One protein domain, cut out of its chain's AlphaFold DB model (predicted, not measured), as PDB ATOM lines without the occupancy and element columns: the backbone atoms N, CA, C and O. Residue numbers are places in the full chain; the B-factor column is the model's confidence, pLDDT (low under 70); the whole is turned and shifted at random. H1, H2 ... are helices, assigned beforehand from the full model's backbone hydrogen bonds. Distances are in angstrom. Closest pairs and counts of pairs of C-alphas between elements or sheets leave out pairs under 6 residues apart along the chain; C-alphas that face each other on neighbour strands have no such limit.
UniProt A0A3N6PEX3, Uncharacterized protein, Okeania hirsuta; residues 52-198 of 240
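This is residues 52 to 198 of the 240 residues of an uncharacterized protein of Okeania hirsuta (UniProt A0A3N6PEX3). What does the model look like? One long helix, H6, makes the length of a rod; H1, H3, H4 and H5 pack along part of it, H2 packs on H1 away from H6, and residues 181 to 198 of H6 stick out free. What is printed, and how large is it? The printed part has 147 residues with six named helices, H1 to H6 in chain order, and no named strand: all helix, with mostly crossed packing. It is loose, with a radius of gyration of the C-alphas of 19.4 A and spans of 78 by 27 by 25 A.

Where are the shorter helices? H1, residues 52 to 67, is 22.5 A long from C-alpha 52 at (-56.431, 17.922, 57.753). H2 is residues 73 to 83, 14.9 A; H3 97 to 114, 25.6 A; H4 120 to 123; H5 129 to 136. Where is H6? It is residues 145 to 198, 78.0 A long, ending at C-alpha 198 at (-70.718, 23.889, 79.848).

What touches the hub, H6? H1 touches its residues 169 to 176, closest C-alphas Cys 60 and Leu 173, 6.7 A, at a steep tilt of 47 degrees. H3 touches its residues 155 to 174, Cys 101 and Gln 170 closest by C-alphas at 6.4 A, at a shallow tilt of 15 degrees, opposite ways. H4 touches residues 158 to 166, closest C-alphas Phe 123 and Ala 162, 4.6 A, and H5 residues 151 to 158, closest C-alphas Asn 131 and Ile 154, 6.1 A, about perpendicular at 80 degrees. And H2? It touches H1, closest C-alphas Met 65 and Ile 73, 6.8 A, and is apart from H6. Are the backbones helical? In H1, H2, H3, H5 and H6 every O i to N i+4 pair is within hydrogen-bond range; H4 is too short for one.

Is there a cut or a long link? The printed part has no cut; the link from H2 to H3, 13 residues, is long. Where is confidence low? The pLDDT is under 70 at residues 71 to 74, 85 to 91, 139 to 141 and 198.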
ATOM      1  N   ILE A  52     -56.909  19.046  56.930       86.69
ATOM      2  CA  ILE A  52     -56.431  17.922  57.753       86.69
ATOM      3  C   ILE A  52     -56.287  16.655  56.907       86.69
ATOM      4  O   ILE A  52     -55.280  15.958  57.017       86.69
ATOM      5  N   ARG A  53     -57.221  16.409  55.978       88.56
ATOM      6  CA  ARG A  53     -57.145  15.281  55.036       88.56
ATOM      7  C   ARG A  53     -55.853  15.285  54.222       88.56
ATOM      8  O   ARG A  53     -55.164  14.268  54.156       88.56
ATOM      9  N   SER A  54     -55.490  16.452  53.692       86.81
ATOM     10  CA  SER A  54     -54.264  16.638  52.913       86.81
ATOM     11  C   SER A  54     -53.016  16.365  53.740       86.81
ATOM     12  O   SER A  54     -52.106  15.659  53.297       86.81
ATOM     13  N   TRP A  55     -52.982  16.868  54.972       88.94
ATOM     14  CA  TRP A  55     -51.869  16.630  55.882       88.94
ATOM     15  C   TRP A  55     -51.732  15.147  56.259       88.94
ATOM     16  O   TRP A  55     -50.643  14.580  56.134       88.94
ATOM     17  N   LEU A  56     -52.838  14.501  56.634       90.88
ATOM     18  CA  LEU A  56     -52.888  13.095  57.035       90.88
ATOM     19  C   LEU A  56     -52.506  12.141  55.896       90.88
ATOM     20  O   LEU A  56     -51.695  11.240  56.104       90.88
ATOM     21  N   GLN A  57     -53.002  12.356  54.675       91.00
ATOM     22  CA  GLN A  57     -52.620  11.519  53.528       91.00
ATOM     23  C   GLN A  57     -51.142  11.667  53.172       91.00
ATOM     24  O   GLN A  57     -50.466  10.666  52.926       91.00
ATOM     25  N   ARG A  58     -50.601  12.892  53.202       88.81
ATOM     26  CA  ARG A  58     -49.156  13.117  53.017       88.81
ATOM     27  C   ARG A  58     -48.341  12.388  54.077       88.81
ATOM     28  O   ARG A  58     -47.279  11.851  53.766       88.81
ATOM     29  N   TYR A  59     -48.805  12.404  55.322       91.12
ATOM     30  CA  TYR A  59     -48.163  11.697  56.422       91.12
ATOM     31  C   TYR A  59     -48.207  10.176  56.222       91.12
ATOM     32  O   TYR A  59     -47.167   9.524  56.311       91.12
ATOM     33  N   CYS A  60     -49.361   9.621  55.853       92.81
ATOM     34  CA  CYS A  60     -49.519   8.194  55.579       92.81
ATOM     35  C   CYS A  60     -48.612   7.723  54.431       92.81
ATOM     36  O   CYS A  60     -47.887   6.744  54.580       92.81
ATOM     37  N   ILE A  61     -48.561   8.463  53.320       91.19
ATOM     38  CA  ILE A  61     -47.695   8.123  52.178       91.19
ATOM     39  C   ILE A  61     -46.211   8.206  52.554       91.19
ATOM     40  O   ILE A  61     -45.429   7.339  52.170       91.19
ATOM     41  N   LYS A  62     -45.810   9.195  53.362       90.44
ATOM     42  CA  LYS A  62     -44.448   9.270  53.922       90.44
ATOM     43  C   LYS A  62     -44.098   8.035  54.745       90.44
ATOM     44  O   LYS A  62     -42.996   7.507  54.606       90.44
ATOM     45  N   LEU A  63     -45.011   7.599  55.614       90.81
ATOM     46  CA  LEU A  63     -44.818   6.402  56.429       90.81
ATOM     47  C   LEU A  63     -44.723   5.146  55.565       90.81
ATOM     48  O   LEU A  63     -43.817   4.344  55.779       90.81
ATOM     49  N   TRP A  64     -45.599   5.006  54.572       93.00
ATOM     50  CA  TRP A  64     -45.571   3.903  53.614       93.00
ATOM     51  C   TRP A  64     -44.234   3.841  52.858       93.00
ATOM     52  O   TRP A  64     -43.552   2.818  52.888       93.00
ATOM     53  N   MET A  65     -43.770   4.965  52.298       90.12
ATOM     54  CA  MET A  65     -42.464   5.037  51.624       90.12
ATOM     55  C   MET A  65     -41.300   4.688  52.560       90.12
ATOM     56  O   MET A  65     -40.355   4.013  52.151       90.12
ATOM     57  N   LYS A  66     -41.367   5.122  53.827       89.75
ATOM     58  CA  LYS A  66     -40.359   4.792  54.845       89.75
ATOM     59  C   LYS A  66     -40.330   3.292  55.144       89.75
ATOM     60  O   LYS A  66     -39.242   2.736  55.240       89.75
ATOM     61  N   ARG A  67     -41.492   2.637  55.266       88.50
ATOM     62  CA  ARG A  67     -41.593   1.182  55.501       88.50
ATOM     63  C   ARG A  67     -40.976   0.369  54.362       88.50
ATOM     64  O   ARG A  67     -40.378  -0.667  54.619       88.50
ATOM     65  N   ARG A  68     -41.052   0.876  53.132       84.06
ATOM     66  CA  ARG A  68     -40.441   0.273  51.938       84.06
ATOM     67  C   ARG A  68     -38.963   0.630  51.720       84.06
ATOM     68  O   ARG A  68     -38.415   0.312  50.672       84.06
ATOM     69  N   ASN A  69     -38.309   1.314  52.664       84.19
ATOM     70  CA  ASN A  69     -36.917   1.777  52.533       84.19
ATOM     71  C   ASN A  69     -36.646   2.625  51.271       84.19
ATOM     72  O   ASN A  69     -35.522   2.686  50.773       84.19
ATOM     73  N   LEU A  70     -37.661   3.335  50.765       78.25
ATOM     74  CA  LEU A  70     -37.545   4.172  49.572       78.25
ATOM     75  C   LEU A  70     -36.822   5.480  49.920       78.25
ATOM     76  O   LEU A  70     -37.439   6.503  50.222       78.25
ATOM     77  N   THR A  71     -35.491   5.451  49.889       69.00
ATOM     78  CA  THR A  71     -34.634   6.618  50.130       69.00
ATOM     79  C   THR A  71     -34.107   7.203  48.811       69.00
ATOM     80  O   THR A  71     -33.894   6.452  47.862       69.00
ATOM     81  N   PRO A  72     -33.932   8.535  48.705       66.56
ATOM     82  CA  PRO A  72     -34.338   9.573  49.654       66.56
ATOM     83  C   PRO A  72     -35.834   9.946  49.544       66.56
ATOM     84  O   PRO A  72     -36.331  10.370  48.500       66.56
ATOM     85  N   ILE A  73     -36.549   9.885  50.677       68.56
ATOM     86  CA  ILE A  73     -38.012  10.076  50.766       68.56
ATOM     87  C   ILE A  73     -38.462  11.457  50.256       68.56
ATOM     88  O   ILE A  73     -39.468  11.568  49.563       68.56
ATOM     89  N   LYS A  74     -37.728  12.534  50.581       64.00
ATOM     90  CA  LYS A  74     -38.108  13.906  50.182       64.00
ATOM     91  C   LYS A  74     -38.137  14.076  48.661       64.00
ATOM     92  O   LYS A  74     -39.076  14.668  48.134       64.00
ATOM     93  N   GLN A  75     -37.136  13.529  47.975       70.12
ATOM     94  CA  GLN A  75     -37.051  13.573  46.521       70.12
ATOM     95  C   GLN A  75     -38.163  12.722  45.908       70.12
ATOM     96  O   GLN A  75     -38.930  13.233  45.094       70.12
ATOM     97  N   LYS A  76     -38.347  11.487  46.397       72.50
ATOM     98  CA  LYS A  76     -39.407  10.583  45.928       72.50
ATOM     99  C   LYS A  76     -40.817  11.148  46.122       72.50
ATOM    100  O   LYS A  76     -41.668  10.918  45.279       72.50
ATOM    101  N   ILE A  77     -41.066  11.962  47.150       74.44
ATOM    102  CA  ILE A  77     -42.358  12.652  47.323       74.44
ATOM    103  C   ILE A  77     -42.564  13.761  46.297       74.44
ATOM    104  O   ILE A  77     -43.653  13.867  45.738       74.44
ATOM    105  N   SER A  78     -41.550  14.596  46.049       74.38
ATOM    106  CA  SER A  78     -41.662  15.653  45.030       74.38
ATOM    107  C   SER A  78     -41.884  15.071  43.633       74.38
ATOM    108  O   SER A  78     -42.692  15.575  42.858       74.38
ATOM    109  N   VAL A  79     -41.211  13.957  43.363       72.75
ATOM    110  CA  VAL A  79     -41.335  13.156  42.154       72.75
ATOM    111  C   VAL A  79     -42.728  12.532  42.054       72.75
ATOM    112  O   VAL A  79     -43.404  12.714  41.052       72.75
ATOM    113  N   PHE A  80     -43.209  11.888  43.118       75.19
ATOM    114  CA  PHE A  80     -44.553  11.317  43.197       75.19
ATOM    115  C   PHE A  80     -45.639  12.361  42.901       75.19
ATOM    116  O   PHE A  80     -46.515  12.131  42.074       75.19
ATOM    117  N   GLN A  81     -45.548  13.544  43.516       78.56
ATOM    118  CA  GLN A  81     -46.496  14.643  43.300       78.56
ATOM    119  C   GLN A  81     -46.471  15.172  41.864       78.56
ATOM    120  O   GLN A  81     -47.523  15.455  41.294       78.56
ATOM    121  N   ARG A  82     -45.276  15.300  41.278       77.19
ATOM    122  CA  ARG A  82     -45.115  15.738  39.889       77.19
ATOM    123  C   ARG A  82     -45.691  14.710  38.918       77.19
ATOM    124  O   ARG A  82     -46.433  15.081  38.016       77.19
ATOM    125  N   SER A  83     -45.382  13.435  39.133       74.19
ATOM    126  CA  SER A  83     -45.756  12.333  38.246       74.19
ATOM    127  C   SER A  83     -47.255  12.051  38.199       74.19
ATOM    128  O   SER A  83     -47.751  11.591  37.179       74.19
ATOM    129  N   ILE A  84     -47.995  12.357  39.266       75.38
ATOM    130  CA  ILE A  84     -49.461  12.210  39.295       75.38
ATOM    131  C   ILE A  84     -50.163  13.392  38.585       75.38
ATOM    132  O   ILE A  84     -51.380  13.406  38.434       75.38
ATOM    133  N   GLY A  85     -49.408  14.381  38.084       64.12
ATOM    134  CA  GLY A  85     -49.937  15.463  37.247       64.12
ATOM    135  C   GLY A  85     -50.478  16.667  38.020       64.12
ATOM    136  O   GLY A  85     -51.081  17.562  37.432       64.12
ATOM    137  N   THR A  86     -50.241  16.749  39.328       57.34
ATOM    138  CA  THR A  86     -50.639  17.913  40.126       57.34
ATOM    139  C   THR A  86     -49.505  18.931  40.154       57.34
ATOM    140  O   THR A  86     -48.664  18.928  41.056       57.34
ATOM    141  N   GLY A  87     -49.438  19.779  39.125       48.03
ATOM    142  CA  GLY A  87     -48.526  20.924  39.095       48.03
ATOM    143  C   GLY A  87     -48.612  21.749  40.388       48.03
ATOM    144  O   GLY A  87     -49.690  21.890  40.959       48.03
ATOM    145  N   ASN A  88     -47.456  22.233  40.866       47.31
ATOM    146  CA  ASN A  88     -47.238  23.105  42.033       47.31
ATOM    147  C   ASN A  88     -48.451  23.318  42.970       47.31
ATOM    148  O   ASN A  88     -49.001  24.411  43.067       47.31
ATOM    149  N   GLY A  89     -48.813  22.283  43.733       53.66
ATOM    150  CA  GLY A  89     -49.499  22.449  45.018       53.66
ATOM    151  C   GLY A  89     -51.018  22.256  45.069       53.66
ATOM    152  O   GLY A  89     -51.566  22.361  46.166       53.66
ATOM    153  N   SER A  90     -51.713  21.924  43.980       53.59
ATOM    154  CA  SER A  90     -53.167  21.712  44.048       53.59
ATOM    155  C   SER A  90     -53.543  20.327  44.604       53.59
ATOM    156  O   SER A  90     -53.166  19.297  44.058       53.59
ATOM    157  N   ASN A  91     -54.266  20.333  45.732       69.31
ATOM    158  CA  ASN A  91     -55.326  19.415  46.197       69.31
ATOM    159  C   ASN A  91     -55.267  17.881  45.972       69.31
ATOM    160  O   ASN A  91     -56.234  17.208  46.309       69.31
ATOM    161  N   LEU A  92     -54.165  17.269  45.527       78.00
ATOM    162  CA  LEU A  92     -54.081  15.808  45.341       78.00
ATOM    163  C   LEU A  92     -54.510  15.044  46.601       78.00
ATOM    164  O   LEU A  92     -55.334  14.138  46.573       78.00
ATOM    165  N   TYR A  93     -53.975  15.486  47.735       82.56
ATOM    166  CA  TYR A  93     -54.219  14.865  49.029       82.56
ATOM    167  C   TYR A  93     -55.522  15.338  49.702       82.56
ATOM    168  O   TYR A  93     -55.847  14.906  50.803       82.56
ATOM    169  N   SER A  94     -56.269  16.271  49.100       83.38
ATOM    170  CA  SER A  94     -57.606  16.621  49.601       83.38
ATOM    171  C   SER A  94     -58.682  15.666  49.086       83.38
ATOM    172  O   SER A  94     -59.811  15.693  49.581       83.38
ATOM    173  N   LEU A  95     -58.356  14.845  48.086       84.69
ATOM    174  CA  LEU A  95     -59.267  13.851  47.537       84.69
ATOM    175  C   LEU A  95     -59.498  12.713  48.545       84.69
ATOM    176  O   LEU A  95     -58.613  12.412  49.348       84.69
ATOM    177  N   PRO A  96     -60.663  12.046  48.523       85.88
ATOM    178  CA  PRO A  96     -60.831  10.747  49.169       85.88
ATOM    179  C   PRO A  96     -59.724   9.777  48.736       85.88
ATOM    180  O   PRO A  96     -59.320   9.779  47.570       85.88
ATOM    181  N   TYR A  97     -59.230   8.941  49.652       88.62
ATOM    182  CA  TYR A  97     -58.057   8.107  49.369       88.62
ATOM    183  C   TYR A  97     -58.291   7.132  48.200       88.62
ATOM    184  O   TYR A  97     -57.352   6.815  47.484       88.62
ATOM    185  N   GLN A  98     -59.536   6.712  47.950       89.44
ATOM    186  CA  GLN A  98     -59.894   5.878  46.800       89.44
ATOM    187  C   GLN A  98     -59.666   6.613  45.473       89.44
ATOM    188  O   GLN A  98     -59.125   6.040  44.531       89.44
ATOM    189  N   GLN A  99     -60.041   7.895  45.405       88.81
ATOM    190  CA  GLN A  99     -59.795   8.729  44.225       88.81
ATOM    191  C   GLN A  99     -58.299   8.991  44.047       88.81
ATOM    192  O   GLN A  99     -57.803   8.935  42.925       88.81
ATOM    193  N   LEU A 100     -57.577   9.213  45.151       89.19
ATOM    194  CA  LEU A 100     -56.121   9.326  45.140       89.19
ATOM    195  C   LEU A 100     -55.467   8.058  44.567       89.19
ATOM    196  O   LEU A 100     -54.667   8.161  43.641       89.19
ATOM    197  N   CYS A 101     -55.840   6.871  45.056       90.88
ATOM    198  CA  CYS A 101     -55.350   5.598  44.521       90.88
ATOM    199  C   CYS A 101     -55.698   5.430  43.039       90.88
ATOM    200  O   CYS A 101     -54.838   5.023  42.268       90.88
ATOM    201  N   GLY A 102     -56.905   5.812  42.612       89.81
ATOM    202  CA  GLY A 102     -57.291   5.784  41.197       89.81
ATOM    203  C   GLY A 102     -56.431   6.697  40.315       89.81
ATOM    204  O   GLY A 102     -56.012   6.294  39.232       89.81
ATOM    205  N   GLN A 103     -56.106   7.906  40.781       89.56
ATOM    206  CA  GLN A 103     -55.203   8.812  40.059       89.56
ATOM    207  C   GLN A 103     -53.776   8.263  39.982       89.56
ATOM    208  O   GLN A 103     -53.151   8.342  38.927       89.56
ATOM    209  N   ILE A 104     -53.284   7.666  41.069       90.56
ATOM    210  CA  ILE A 104     -51.979   6.994  41.099       90.56
ATOM    211  C   ILE A 104     -51.966   5.820  40.121       90.56
ATOM    212  O   ILE A 104     -51.029   5.708  39.339       90.56
ATOM    213  N   ALA A 105     -53.003   4.982  40.126       91.06
ATOM    214  CA  ALA A 105     -53.134   3.836  39.233       91.06
ATOM    215  C   ALA A 105     -53.093   4.262  37.763       91.06
ATOM    216  O   ALA A 105     -52.361   3.685  36.962       91.06
ATOM    217  N   ASN A 106     -53.837   5.314  37.415       89.75
ATOM    218  CA  ASN A 106     -53.844   5.863  36.063       89.75
ATOM    219  C   ASN A 106     -52.472   6.427  35.671       89.75
ATOM    220  O   ASN A 106     -51.978   6.134  34.586       89.75
ATOM    221  N   ALA A 107     -51.829   7.194  36.556       88.75
ATOM    222  CA  ALA A 107     -50.488   7.719  36.306       88.75
ATOM    223  C   ALA A 107     -49.461   6.588  36.134       88.75
ATOM    224  O   ALA A 107     -48.637   6.638  35.225       88.75
ATOM    225  N   LEU A 108     -49.543   5.547  36.960       90.19
ATOM    226  CA  LEU A 108     -48.671   4.378  36.908       90.19
ATOM    227  C   LEU A 108     -48.841   3.611  35.594       90.19
ATOM    228  O   LEU A 108     -47.846   3.308  34.946       90.19
ATOM    229  N   ARG A 109     -50.081   3.375  35.148       89.19
ATOM    230  CA  ARG A 109     -50.372   2.740  33.850       89.19
ATOM    231  C   ARG A 109     -49.820   3.544  32.677       89.19
ATOM    232  O   ARG A 109     -49.149   2.972  31.826       89.19
ATOM    233  N   ASN A 110     -50.003   4.864  32.678       88.25
ATOM    234  CA  ASN A 110     -49.448   5.730  31.633       88.25
ATOM    235  C   ASN A 110     -47.909   5.660  31.582       88.25
ATOM    236  O   ASN A 110     -47.315   5.644  30.502       88.25
ATOM    237  N   GLN A 111     -47.246   5.595  32.741       88.19
ATOM    238  CA  GLN A 111     -45.785   5.447  32.819       88.19
ATOM    239  C   GLN A 111     -45.313   4.051  32.396       88.19
ATOM    240  O   GLN A 111     -44.292   3.914  31.733       88.19
ATOM    241  N   LEU A 112     -46.076   3.005  32.716       85.38
ATOM    242  CA  LEU A 112     -45.798   1.637  32.271       85.38
ATOM    243  C   LEU A 112     -45.951   1.466  30.751       85.38
ATOM    244  O   LEU A 112     -45.203   0.711  30.128       85.38
ATOM    245  N   GLU A 113     -46.929   2.140  30.147       85.69
ATOM    246  CA  GLU A 113     -47.155   2.106  28.700       85.69
ATOM    247  C   GLU A 113     -46.083   2.877  27.935       85.69
ATOM    248  O   GLU A 113     -45.558   2.357  26.952       85.69
ATOM    249  N   SER A 114     -45.728   4.072  28.412       83.31
ATOM    250  CA  SER A 114     -44.664   4.888  27.817       83.31
ATOM    251  C   SER A 114     -43.260   4.353  28.108       83.31
ATOM    252  O   SER A 114     -42.336   4.640  27.355       83.31
ATOM    253  N   GLY A 115     -43.082   3.572  29.178       75.88
ATOM    254  CA  GLY A 115     -41.769   3.189  29.706       75.88
ATOM    255  C   GLY A 115     -41.051   4.328  30.428       75.88
ATOM    256  O   GLY A 115     -39.967   4.120  30.959       75.88
ATOM    257  N   GLU A 116     -41.635   5.523  30.483       77.00
ATOM    258  CA  GLU A 116     -41.024   6.695  31.089       77.00
ATOM    259  C   GLU A 116     -41.711   7.036  32.405       77.00
ATOM    260  O   GLU A 116     -42.932   7.159  32.487       77.00
ATOM    261  N   GLY A 117     -40.905   7.263  33.440       76.75
ATOM    262  CA  GLY A 117     -41.361   7.939  34.641       76.75
ATOM    263  C   GLY A 117     -40.928   7.303  35.950       76.75
ATOM    264  O   GLY A 117     -40.638   6.112  36.077       76.75
ATOM    265  N   ASP A 118     -40.884   8.168  36.952       83.31
ATOM    266  CA  ASP A 118     -40.266   7.867  38.232       83.31
ATOM    267  C   ASP A 118     -41.217   7.155  39.221       83.31
ATOM    268  O   ASP A 118     -40.798   6.775  40.318       83.31
ATOM    269  N   LEU A 119     -42.514   6.986  38.898       86.06
ATOM    270  CA  LEU A 119     -43.423   6.192  39.746       86.06
ATOM    271  C   LEU A 119     -43.061   4.712  39.678       86.06
ATOM    272  O   LEU A 119     -43.225   4.008  40.671       86.06
ATOM    273  N   LEU A 120     -42.508   4.251  38.555       86.88
ATOM    274  CA  LEU A 120     -42.022   2.880  38.420       86.88
ATOM    275  C   LEU A 120     -40.953   2.568  39.478       86.88
ATOM    276  O   LEU A 120     -41.045   1.548  40.151       86.88
ATOM    277  N   ASP A 121     -40.036   3.506  39.743       86.06
ATOM    278  CA  ASP A 121     -38.993   3.374  40.779       86.06
ATOM    279  C   ASP A 121     -39.540   3.382  42.224       86.06
ATOM    280  O   ASP A 121     -38.809   3.155  43.199       86.06
ATOM    281  N   ILE A 122     -40.813   3.743  42.399       87.44
ATOM    282  CA  ILE A 122     -41.503   3.794  43.692       87.44
ATOM    283  C   ILE A 122     -42.344   2.530  43.885       87.44
ATOM    284  O   ILE A 122     -42.316   1.927  44.961       87.44
ATOM    285  N   PHE A 123     -43.090   2.131  42.857       89.88
ATOM    286  CA  PHE A 123     -44.059   1.042  42.936       89.88
ATOM    287  C   PHE A 123     -43.440  -0.320  42.617       89.88
ATOM    288  O   PHE A 123     -43.674  -1.263  43.372       89.88
ATOM    289  N   ALA A 124     -42.561  -0.402  41.616       88.19
ATOM    290  CA  ALA A 124     -41.871  -1.624  41.200       88.19
ATOM    291  C   ALA A 124     -40.494  -1.798  41.881       88.19
ATOM    292  O   ALA A 124     -39.544  -2.288  41.280       88.19
ATOM    293  N   TYR A 125     -40.371  -1.406  43.153       84.19
ATOM    294  CA  TYR A 125     -39.081  -1.348  43.864       84.19
ATOM    295  C   TYR A 125     -38.372  -2.705  44.053       84.19
ATOM    296  O   TYR A 125     -37.172  -2.729  44.307       84.19
ATOM    297  N   ASN A 126     -39.108  -3.818  43.960       86.19
ATOM    298  CA  ASN A 126     -38.559  -5.177  44.043       86.19
ATOM    299  C   ASN A 126     -38.077  -5.718  42.690       86.19
ATOM    300  O   ASN A 126     -37.503  -6.804  42.639       86.19
ATOM    301  N   VAL A 127     -38.339  -5.009  41.589       88.19
ATOM    302  CA  VAL A 127     -37.845  -5.412  40.272       88.19
ATOM    303  C   VAL A 127     -36.343  -5.122  40.199       88.19
ATOM    304  O   VAL A 127     -35.914  -4.053  40.645       88.19
ATOM    305  N   PRO A 128     -35.527  -6.027  39.621       89.06
ATOM    306  CA  PRO A 128     -34.124  -5.745  39.355       89.06
ATOM    307  C   PRO A 128     -33.956  -4.424  38.586       89.06
ATOM    308  O   PRO A 128     -34.657  -4.215  37.592       89.06
ATOM    309  N   PRO A 129     -33.030  -3.539  38.993       86.00
ATOM    310  CA  PRO A 129     -32.876  -2.223  38.367       86.00
ATOM    311  C   PRO A 129     -32.581  -2.328  36.865       86.00
ATOM    312  O   PRO A 129     -33.092  -1.534  36.086       86.00
ATOM    313  N   GLU A 130     -31.864  -3.374  36.448       87.62
ATOM    314  CA  GLU A 130     -31.570  -3.675  35.042       87.62
ATOM    315  C   GLU A 130     -32.837  -3.859  34.195       87.62
ATOM    316  O   GLU A 130     -32.911  -3.391  33.061       87.62
ATOM    317  N   ASN A 131     -33.861  -4.518  34.743       87.56
ATOM    318  CA  ASN A 131     -35.129  -4.740  34.049       87.56
ATOM    319  C   ASN A 131     -35.903  -3.428  33.899       87.56
ATOM    320  O   ASN A 131     -36.523  -3.177  32.865       87.56
ATOM    321  N   LEU A 132     -35.834  -2.570  34.915       85.19
ATOM    322  CA  LEU A 132     -36.476  -1.266  34.887       85.19
ATOM    323  C   LEU A 132     -35.778  -0.310  33.904       85.19
ATOM    324  O   LEU A 132     -36.446   0.413  33.168       85.19
ATOM    325  N   GLU A 133     -34.447  -0.341  33.841       85.75
ATOM    326  CA  GLU A 133     -33.657   0.404  32.854       85.75
ATOM    327  C   GLU A 133     -33.918  -0.082  31.426       85.75
ATOM    328  O   GLU A 133     -34.093   0.735  30.523       85.75
ATOM    329  N   ARG A 134     -34.011  -1.400  31.210       84.38
ATOM    330  CA  ARG A 134     -34.389  -1.973  29.906       84.38
ATOM    331  C   ARG A 134     -35.765  -1.494  29.452       84.38
ATOM    332  O   ARG A 134     -35.915  -1.136  28.288       84.38
ATOM    333  N   LEU A 135     -36.737  -1.431  30.364       84.31
ATOM    334  CA  LEU A 135     -38.065  -0.893  30.066       84.31
ATOM    335  C   LEU A 135     -38.006   0.605  29.722       84.31
ATOM    336  O   LEU A 135     -38.631   1.030  28.758       84.31
ATOM    337  N   LYS A 136     -37.214   1.396  30.458       84.00
ATOM    338  CA  LYS A 136     -37.032   2.837  30.200       84.00
ATOM    339  C   LYS A 136     -36.354   3.128  28.860       84.00
ATOM    340  O   LYS A 136     -36.687   4.104  28.196       84.00
ATOM    341  N   ASN A 137     -35.448   2.257  28.426       83.06
ATOM    342  CA  ASN A 137     -34.695   2.424  27.183       83.06
ATOM    343  C   ASN A 137     -35.406   1.852  25.938       83.06
ATOM    344  O   ASN A 137     -34.874   1.972  24.833       83.06
ATOM    345  N   GLN A 138     -36.607   1.272  26.082       76.75
ATOM    346  CA  GLN A 138     -37.322   0.595  24.989       76.75
ATOM    347  C   GLN A 138     -37.670   1.516  23.805       76.75
ATOM    348  O   GLN A 138     -37.659   1.072  22.660       76.75
ATOM    349  N   ASN A 139     -37.928   2.806  24.053       66.75
ATOM    350  CA  ASN A 139     -38.294   3.768  23.004       66.75
ATOM    351  C   ASN A 139     -37.099   4.198  22.134       66.75
ATOM    352  O   ASN A 139     -37.292   4.809  21.085       66.75
ATOM    353  N   ALA A 140     -35.867   3.898  22.556       61.09
ATOM    354  CA  ALA A 140     -34.646   4.321  21.872       61.09
ATOM    355  C   ALA A 140     -34.051   3.245  20.943       61.09
ATOM    356  O   ALA A 140     -33.058   3.516  20.266       61.09
ATOM    357  N   GLN A 141     -34.611   2.029  20.908       63.44
ATOM    358  CA  GLN A 141     -33.985   0.879  20.249       63.44
ATOM    359  C   GLN A 141     -34.908   0.206  19.224       63.44
ATOM    360  O   GLN A 141     -36.048  -0.143  19.514       63.44
ATOM    361  N   ASN A 142     -34.375  -0.040  18.022       70.94
ATOM    362  CA  ASN A 142     -34.969  -0.970  17.060       70.94
ATOM    363  C   ASN A 142     -34.670  -2.401  17.526       70.94
ATOM    364  O   ASN A 142     -33.634  -2.961  17.174       70.94
ATOM    365  N   LEU A 143     -35.551  -2.954  18.358       75.44
ATOM    366  CA  LEU A 143     -35.383  -4.273  18.970       75.44
ATOM    367  C   LEU A 143     -35.687  -5.407  17.980       75.44
ATOM    368  O   LEU A 143     -36.661  -5.344  17.224       75.44
ATOM    369  N   SER A 144     -34.881  -6.467  18.030       78.69
ATOM    370  CA  SER A 144     -35.142  -7.749  17.360       78.69
ATOM    371  C   SER A 144     -36.414  -8.418  17.906       78.69
ATOM    372  O   SER A 144     -36.810  -8.177  19.045       78.69
ATOM    373  N   ASN A 145     -37.042  -9.321  17.141       79.31
ATOM    374  CA  ASN A 145     -38.240 -10.064  17.573       79.31
ATOM    375  C   ASN A 145     -38.023 -10.849  18.886       79.31
ATOM    376  O   ASN A 145     -38.939 -10.974  19.695       79.31
ATOM    377  N   GLU A 146     -36.813 -11.365  19.115       80.56
ATOM    378  CA  GLU A 146     -36.456 -12.061  20.361       80.56
ATOM    379  C   GLU A 146     -36.345 -11.088  21.547       80.56
ATOM    380  O   GLU A 146     -36.815 -11.366  22.650       80.56
ATOM    381  N   GLU A 147     -35.794  -9.898  21.309       80.19
ATOM    382  CA  GLU A 147     -35.687  -8.842  22.316       80.19
ATOM    383  C   GLU A 147     -37.059  -8.247  22.656       80.19
ATOM    384  O   GLU A 147     -37.316  -7.941  23.818       80.19
ATOM    385  N   GLN A 148     -37.974  -8.171  21.684       80.38
ATOM    386  CA  GLN A 148     -39.377  -7.816  21.919       80.38
ATOM    387  C   GLN A 148     -40.088  -8.839  22.818       80.38
ATOM    388  O   GLN A 148     -40.846  -8.447  23.707       80.38
ATOM    389  N   GLY A 149     -39.823 -10.137  22.628       81.00
ATOM    390  CA  GLY A 149     -40.347 -11.198  23.493       81.00
ATOM    391  C   GLY A 149     -39.806 -11.123  24.925       81.00
ATOM    392  O   GLY A 149     -40.554 -11.274  25.884       81.00
ATOM    393  N   ASN A 150     -38.521 -10.815  25.097       84.56
ATOM    394  CA  ASN A 150     -37.944 -10.617  26.430       84.56
ATOM    395  C   ASN A 150     -38.458  -9.335  27.104       84.56
ATOM    396  O   ASN A 150     -38.700  -9.316  28.313       84.56
ATOM    397  N   LEU A 151     -38.656  -8.266  26.330       85.25
ATOM    398  CA  LEU A 151     -39.197  -7.005  26.827       85.25
ATOM    399  C   LEU A 151     -40.648  -7.152  27.295       85.25
ATOM    400  O   LEU A 151     -41.010  -6.554  28.303       85.25
ATOM    401  N   SER A 152     -41.471  -7.954  26.614       86.38
ATOM    402  CA  SER A 152     -42.854  -8.189  27.048       86.38
ATOM    403  C   SER A 152     -42.914  -8.892  28.407       86.38
ATOM    404  O   SER A 152     -43.689  -8.475  29.265       86.38
ATOM    405  N   ILE A 153     -42.028  -9.865  28.650       89.31
ATOM    406  CA  ILE A 153     -41.891 -10.543  29.948       89.31
ATOM    407  C   ILE A 153     -41.444  -9.555  31.031       89.31
ATOM    408  O   ILE A 153     -42.016  -9.520  32.119       89.31
ATOM    409  N   ILE A 154     -40.438  -8.721  30.743       88.69
ATOM    410  CA  ILE A 154     -39.975  -7.678  31.673       88.69
ATOM    411  C   ILE A 154     -41.109  -6.703  31.989       88.69
ATOM    412  O   ILE A 154     -41.329  -6.367  33.152       88.69
ATOM    413  N   LYS A 155     -41.853  -6.273  30.969       88.88
ATOM    414  CA  LYS A 155     -43.002  -5.385  31.123       88.88
ATOM    415  C   LYS A 155     -44.031  -6.027  32.047       88.88
ATOM    416  O   LYS A 155     -44.384  -5.412  33.044       88.88
ATOM    417  N   GLU A 156     -44.429  -7.273  31.805       89.44
ATOM    418  CA  GLU A 156     -45.373  -8.002  32.663       89.44
ATOM    419  C   GLU A 156     -44.896  -8.100  34.123       89.44
ATOM    420  O   GLU A 156     -45.668  -7.837  35.045       89.44
ATOM    421  N   GLN A 157     -43.609  -8.375  34.354       90.19
ATOM    422  CA  GLN A 157     -43.029  -8.393  35.703       90.19
ATOM    423  C   GLN A 157     -43.095  -7.025  36.391       90.19
ATOM    424  O   GLN A 157     -43.425  -6.943  37.577       90.19
ATOM    425  N   VAL A 158     -42.784  -5.949  35.661       89.94
ATOM    426  CA  VAL A 158     -42.859  -4.580  36.187       89.94
ATOM    427  C   VAL A 158     -44.310  -4.204  36.482       89.94
ATOM    428  O   VAL A 158     -44.567  -3.667  37.556       89.94
ATOM    429  N   PHE A 159     -45.253  -4.538  35.596       90.19
ATOM    430  CA  PHE A 159     -46.692  -4.351  35.812       90.19
ATOM    431  C   PHE A 159     -47.151  -5.047  37.092       90.19
ATOM    432  O   PHE A 159     -47.716  -4.407  37.973       90.19
ATOM    433  N   TYR A 160     -46.831  -6.332  37.232       92.00
ATOM    434  CA  TYR A 160     -47.213  -7.120  38.397       92.00
ATOM    435  C   TYR A 160     -46.673  -6.531  39.709       92.00
ATOM    436  O   TYR A 160     -47.405  -6.391  40.688       92.00
ATOM    437  N   GLN A 161     -45.397  -6.133  39.740       92.00
ATOM    438  CA  GLN A 161     -44.805  -5.525  40.938       92.00
ATOM    439  C   GLN A 161     -45.364  -4.130  41.230       92.00
ATOM    440  O   GLN A 161     -45.539  -3.761  42.392       92.00
ATOM    441  N   ALA A 162     -45.656  -3.356  40.186       91.31
ATOM    442  CA  ALA A 162     -46.274  -2.048  40.306       91.31
ATOM    443  C   ALA A 162     -47.692  -2.152  40.900       91.31
ATOM    444  O   ALA A 162     -48.008  -1.399  41.825       91.31
ATOM    445  N   ASP A 163     -48.487  -3.128  40.452       92.75
ATOM    446  CA  ASP A 163     -49.824  -3.424  40.981       92.75
ATOM    447  C   ASP A 163     -49.766  -3.864  42.451       92.75
ATOM    448  O   ASP A 163     -50.467  -3.288  43.282       92.75
ATOM    449  N   ILE A 164     -48.846  -4.765  42.824       92.94
ATOM    450  CA  ILE A 164     -48.622  -5.118  44.242       92.94
ATOM    451  C   ILE A 164     -48.294  -3.872  45.073       92.94
ATOM    452  O   ILE A 164     -48.754  -3.721  46.206       92.94
ATOM    453  N   GLY A 165     -47.467  -2.971  44.538       92.06
ATOM    454  CA  GLY A 165     -47.140  -1.719  45.207       92.06
ATOM    455  C   GLY A 165     -48.339  -0.804  45.413       92.06
ATOM    456  O   GLY A 165     -48.436  -0.151  46.455       92.06
ATOM    457  N   LEU A 166     -49.230  -0.745  44.430       93.50
ATOM    458  CA  LEU A 166     -50.445   0.052  44.484       93.50
ATOM    459  C   LEU A 166     -51.445  -0.528  45.487       93.50
ATOM    460  O   LEU A 166     -51.990   0.225  46.295       93.50
ATOM    461  N   ASP A 167     -51.625  -1.846  45.487       94.12
ATOM    462  CA  ASP A 167     -52.494  -2.555  46.427       94.12
ATOM    463  C   ASP A 167     -52.023  -2.365  47.874       94.12
ATOM    464  O   ASP A 167     -52.812  -2.004  48.748       94.12
ATOM    465  N   ASP A 168     -50.720  -2.511  48.125       93.88
ATOM    466  CA  ASP A 168     -50.099  -2.263  49.433       93.88
ATOM    467  C   ASP A 168     -50.338  -0.822  49.921       93.88
ATOM    468  O   ASP A 168     -50.695  -0.585  51.083       93.88
ATOM    469  N   LEU A 169     -50.215   0.162  49.023       92.94
ATOM    470  CA  LEU A 169     -50.535   1.553  49.337       92.94
ATOM    471  C   LEU A 169     -52.029   1.739  49.644       92.94
ATOM    472  O   LEU A 169     -52.373   2.445  50.595       92.94
ATOM    473  N   GLN A 170     -52.914   1.126  48.858       94.62
ATOM    474  CA  GLN A 170     -54.361   1.218  49.042       94.62
ATOM    475  C   GLN A 170     -54.804   0.609  50.375       94.62
ATOM    476  O   GLN A 170     -55.592   1.234  51.087       94.62
ATOM    477  N   ILE A 171     -54.272  -0.561  50.736       94.00
ATOM    478  CA  ILE A 171     -54.516  -1.208  52.031       94.00
ATOM    479  C   ILE A 171     -54.005  -0.312  53.159       94.00
ATOM    480  O   ILE A 171     -54.761   0.012  54.074       94.00
ATOM    481  N   THR A 172     -52.768   0.181  53.050       94.19
ATOM    482  CA  THR A 172     -52.171   1.063  54.065       94.19
ATOM    483  C   THR A 172     -53.007   2.327  54.283       94.19
ATOM    484  O   THR A 172     -53.246   2.726  55.423       94.19
ATOM    485  N   LEU A 173     -53.472   2.967  53.204       92.81
ATOM    486  CA  LEU A 173     -54.333   4.146  53.290       92.81
ATOM    487  C   LEU A 173     -55.695   3.815  53.902       92.81
ATOM    488  O   LEU A 173     -56.175   4.591  54.725       92.81
ATOM    489  N   ALA A 174     -56.308   2.691  53.526       92.19
ATOM    490  CA  ALA A 174     -57.603   2.274  54.054       92.19
ATOM    491  C   ALA A 174     -57.538   2.003  55.565       92.19
ATOM    492  O   ALA A 174     -58.350   2.540  56.317       92.19
ATOM    493  N   GLU A 175     -56.547   1.234  56.019       92.94
ATOM    494  CA  GLU A 175     -56.332   0.947  57.442       92.94
ATOM    495  C   GLU A 175     -56.051   2.220  58.241       92.94
ATOM    496  O   GLU A 175     -56.623   2.434  59.312       92.94
ATOM    497  N   PHE A 176     -55.195   3.095  57.708       93.88
ATOM    498  CA  PHE A 176     -54.870   4.363  58.345       93.88
ATOM    499  C   PHE A 176     -56.107   5.255  58.493       93.88
ATOM    500  O   PHE A 176     -56.364   5.775  59.578       93.88
ATOM    501  N   TRP A 177     -56.896   5.411  57.426       90.56
ATOM    502  CA  TRP A 177     -58.111   6.225  57.458       90.56
ATOM    503  C   TRP A 177     -59.175   5.651  58.383       90.56
ATOM    504  O   TRP A 177     -59.797   6.415  59.116       90.56
ATOM    505  N   PHE A 178     -59.320   4.325  58.423       89.62
ATOM    506  CA  PHE A 178     -60.183   3.661  59.393       89.62
ATOM    507  C   PHE A 178     -59.792   4.053  60.824       89.62
ATOM    508  O   PHE A 178     -60.624   4.551  61.576       89.62
ATOM    509  N   GLN A 179     -58.516   3.922  61.196       90.31
ATOM    510  CA  GLN A 179     -58.052   4.271  62.545       90.31
ATOM    511  C   GLN A 179     -58.242   5.754  62.874       90.31
ATOM    512  O   GLN A 179     -58.747   6.091  63.948       90.31
ATOM    513  N   VAL A 180     -57.858   6.639  61.952       90.75
ATOM    514  CA  VAL A 180     -58.026   8.090  62.096       90.75
ATOM    515  C   VAL A 180     -59.494   8.430  62.330       90.75
ATOM    516  O   VAL A 180     -59.797   9.145  63.279       90.75
ATOM    517  N   ASP A 181     -60.406   7.895  61.520       88.38
ATOM    518  CA  ASP A 181     -61.830   8.215  61.612       88.38
ATOM    519  C   ASP A 181     -62.435   7.864  62.964       88.38
ATOM    520  O   ASP A 181     -63.166   8.678  63.532       88.38
ATOM    521  N   TYR A 182     -62.109   6.691  63.506       87.94
ATOM    522  CA  TYR A 182     -62.588   6.291  64.829       87.94
ATOM    523  C   TYR A 182     -61.999   7.165  65.934       87.94
ATOM    524  O   TYR A 182     -62.744   7.667  66.775       87.94
ATOM    525  N   ILE A 183     -60.682   7.390  65.924       89.81
ATOM    526  CA  ILE A 183     -60.012   8.181  66.966       89.81
ATOM    527  C   ILE A 183     -60.526   9.623  66.957       89.81
ATOM    528  O   ILE A 183     -60.924  10.137  68.002       89.81
ATOM    529  N   PHE A 184     -60.574  10.268  65.789       89.88
ATOM    530  CA  PHE A 184     -61.069  11.640  65.670       89.88
ATOM    531  C   PHE A 184     -62.539  11.749  66.066       89.88
ATOM    532  O   PHE A 184     -62.896  12.679  66.785       89.88
ATOM    533  N   SER A 185     -63.381  10.795  65.664       89.75
ATOM    534  CA  SER A 185     -64.802  10.816  66.024       89.75
ATOM    535  C   SER A 185     -65.021  10.661  67.527       89.75
ATOM    536  O   SER A 185     -65.857  11.356  68.096       89.75
ATOM    537  N   ILE A 186     -64.240   9.815  68.204       87.44
ATOM    538  CA  ILE A 186     -64.289   9.708  69.668       87.44
ATOM    539  C   ILE A 186     -63.871  11.033  70.314       87.44
ATOM    540  O   ILE A 186     -64.603  11.548  71.156       87.44
ATOM    541  N   VAL A 187     -62.746  11.621  69.894       90.62
ATOM    542  CA  VAL A 187     -62.262  12.902  70.440       90.62
ATOM    543  C   VAL A 187     -63.291  14.018  70.247       90.62
ATOM    544  O   VAL A 187     -63.619  14.720  71.198       90.62
ATOM    545  N   ILE A 188     -63.850  14.159  69.044       89.69
ATOM    546  CA  ILE A 188     -64.863  15.180  68.740       89.69
ATOM    547  C   ILE A 188     -66.137  14.945  69.555       89.69
ATOM    548  O   ILE A 188     -66.713  15.903  70.063       89.69
ATOM    549  N   SER A 189     -66.550  13.690  69.736       89.12
ATOM    550  CA  SER A 189     -67.702  13.344  70.569       89.12
ATOM    551  C   SER A 189     -67.520  13.798  72.024       89.12
ATOM    552  O   SER A 189     -68.451  14.352  72.605       89.12
ATOM    553  N   PHE A 190     -66.317  13.650  72.593       87.62
ATOM    554  CA  PHE A 190     -65.999  14.184  73.924       87.62
ATOM    555  C   PHE A 190     -66.003  15.715  73.967       87.62
ATOM    556  O   PHE A 190     -66.545  16.286  74.908       87.62
ATOM    557  N   VAL A 191     -65.464  16.385  72.942       88.88
ATOM    558  CA  VAL A 191     -65.489  17.858  72.853       88.88
ATOM    559  C   VAL A 191     -66.926  18.381  72.769       88.88
ATOM    560  O   VAL A 191     -67.271  19.341  73.452       88.88
ATOM    561  N   ILE A 192     -67.789  17.740  71.973       86.44
ATOM    562  CA  ILE A 192     -69.220  18.074  71.906       86.44
ATOM    563  C   ILE A 192     -69.861  17.911  73.280       86.44
ATOM    564  O   ILE A 192     -70.605  18.789  73.706       86.44
ATOM    565  N   LEU A 193     -69.582  16.802  73.967       83.44
ATOM    566  CA  LEU A 193     -70.130  16.562  75.293       83.44
ATOM    567  C   LEU A 193     -69.712  17.662  76.276       83.44
ATOM    568  O   LEU A 193     -70.568  18.226  76.947       83.44
ATOM    569  N   GLU A 194     -68.423  17.988  76.349       82.94
ATOM    570  CA  GLU A 194     -67.908  19.039  77.234       82.94
ATOM    571  C   GLU A 194     -68.550  20.401  76.925       82.94
ATOM    572  O   GLU A 194     -68.974  21.124  77.829       82.94
ATOM    573  N   LEU A 195     -68.725  20.728  75.642       83.38
ATOM    574  CA  LEU A 195     -69.440  21.933  75.223       83.38
ATOM    575  C   LEU A 195     -70.913  21.913  75.652       83.38
ATOM    576  O   LEU A 195     -71.421  22.923  76.123       83.38
ATOM    577  N   LEU A 196     -71.606  20.779  75.543       78.94
ATOM    578  CA  LEU A 196     -73.006  20.658  75.968       78.94
ATOM    579  C   LEU A 196     -73.172  20.762  77.490       78.94
ATOM    580  O   LEU A 196     -74.154  21.342  77.949       78.94
ATOM    581  N   LEU A 197     -72.214  20.240  78.259       74.69
ATOM    582  CA  LEU A 197     -72.207  20.317  79.723       74.69
ATOM    583  C   LEU A 197     -71.843  21.715  80.251       74.69
ATOM    584  O   LEU A 197     -72.235  22.068  81.360       74.69
ATOM    585  N   THR A 198     -71.098  22.511  79.479       68.56
ATOM    586  CA  THR A 198     -70.718  23.889  79.848       68.56
ATOM    587  C   THR A 198     -71.784  24.926  79.502       68.56
ATOM    588  O   THR A 198     -71.807  26.002  80.105       68.56
TER     589      THR A 198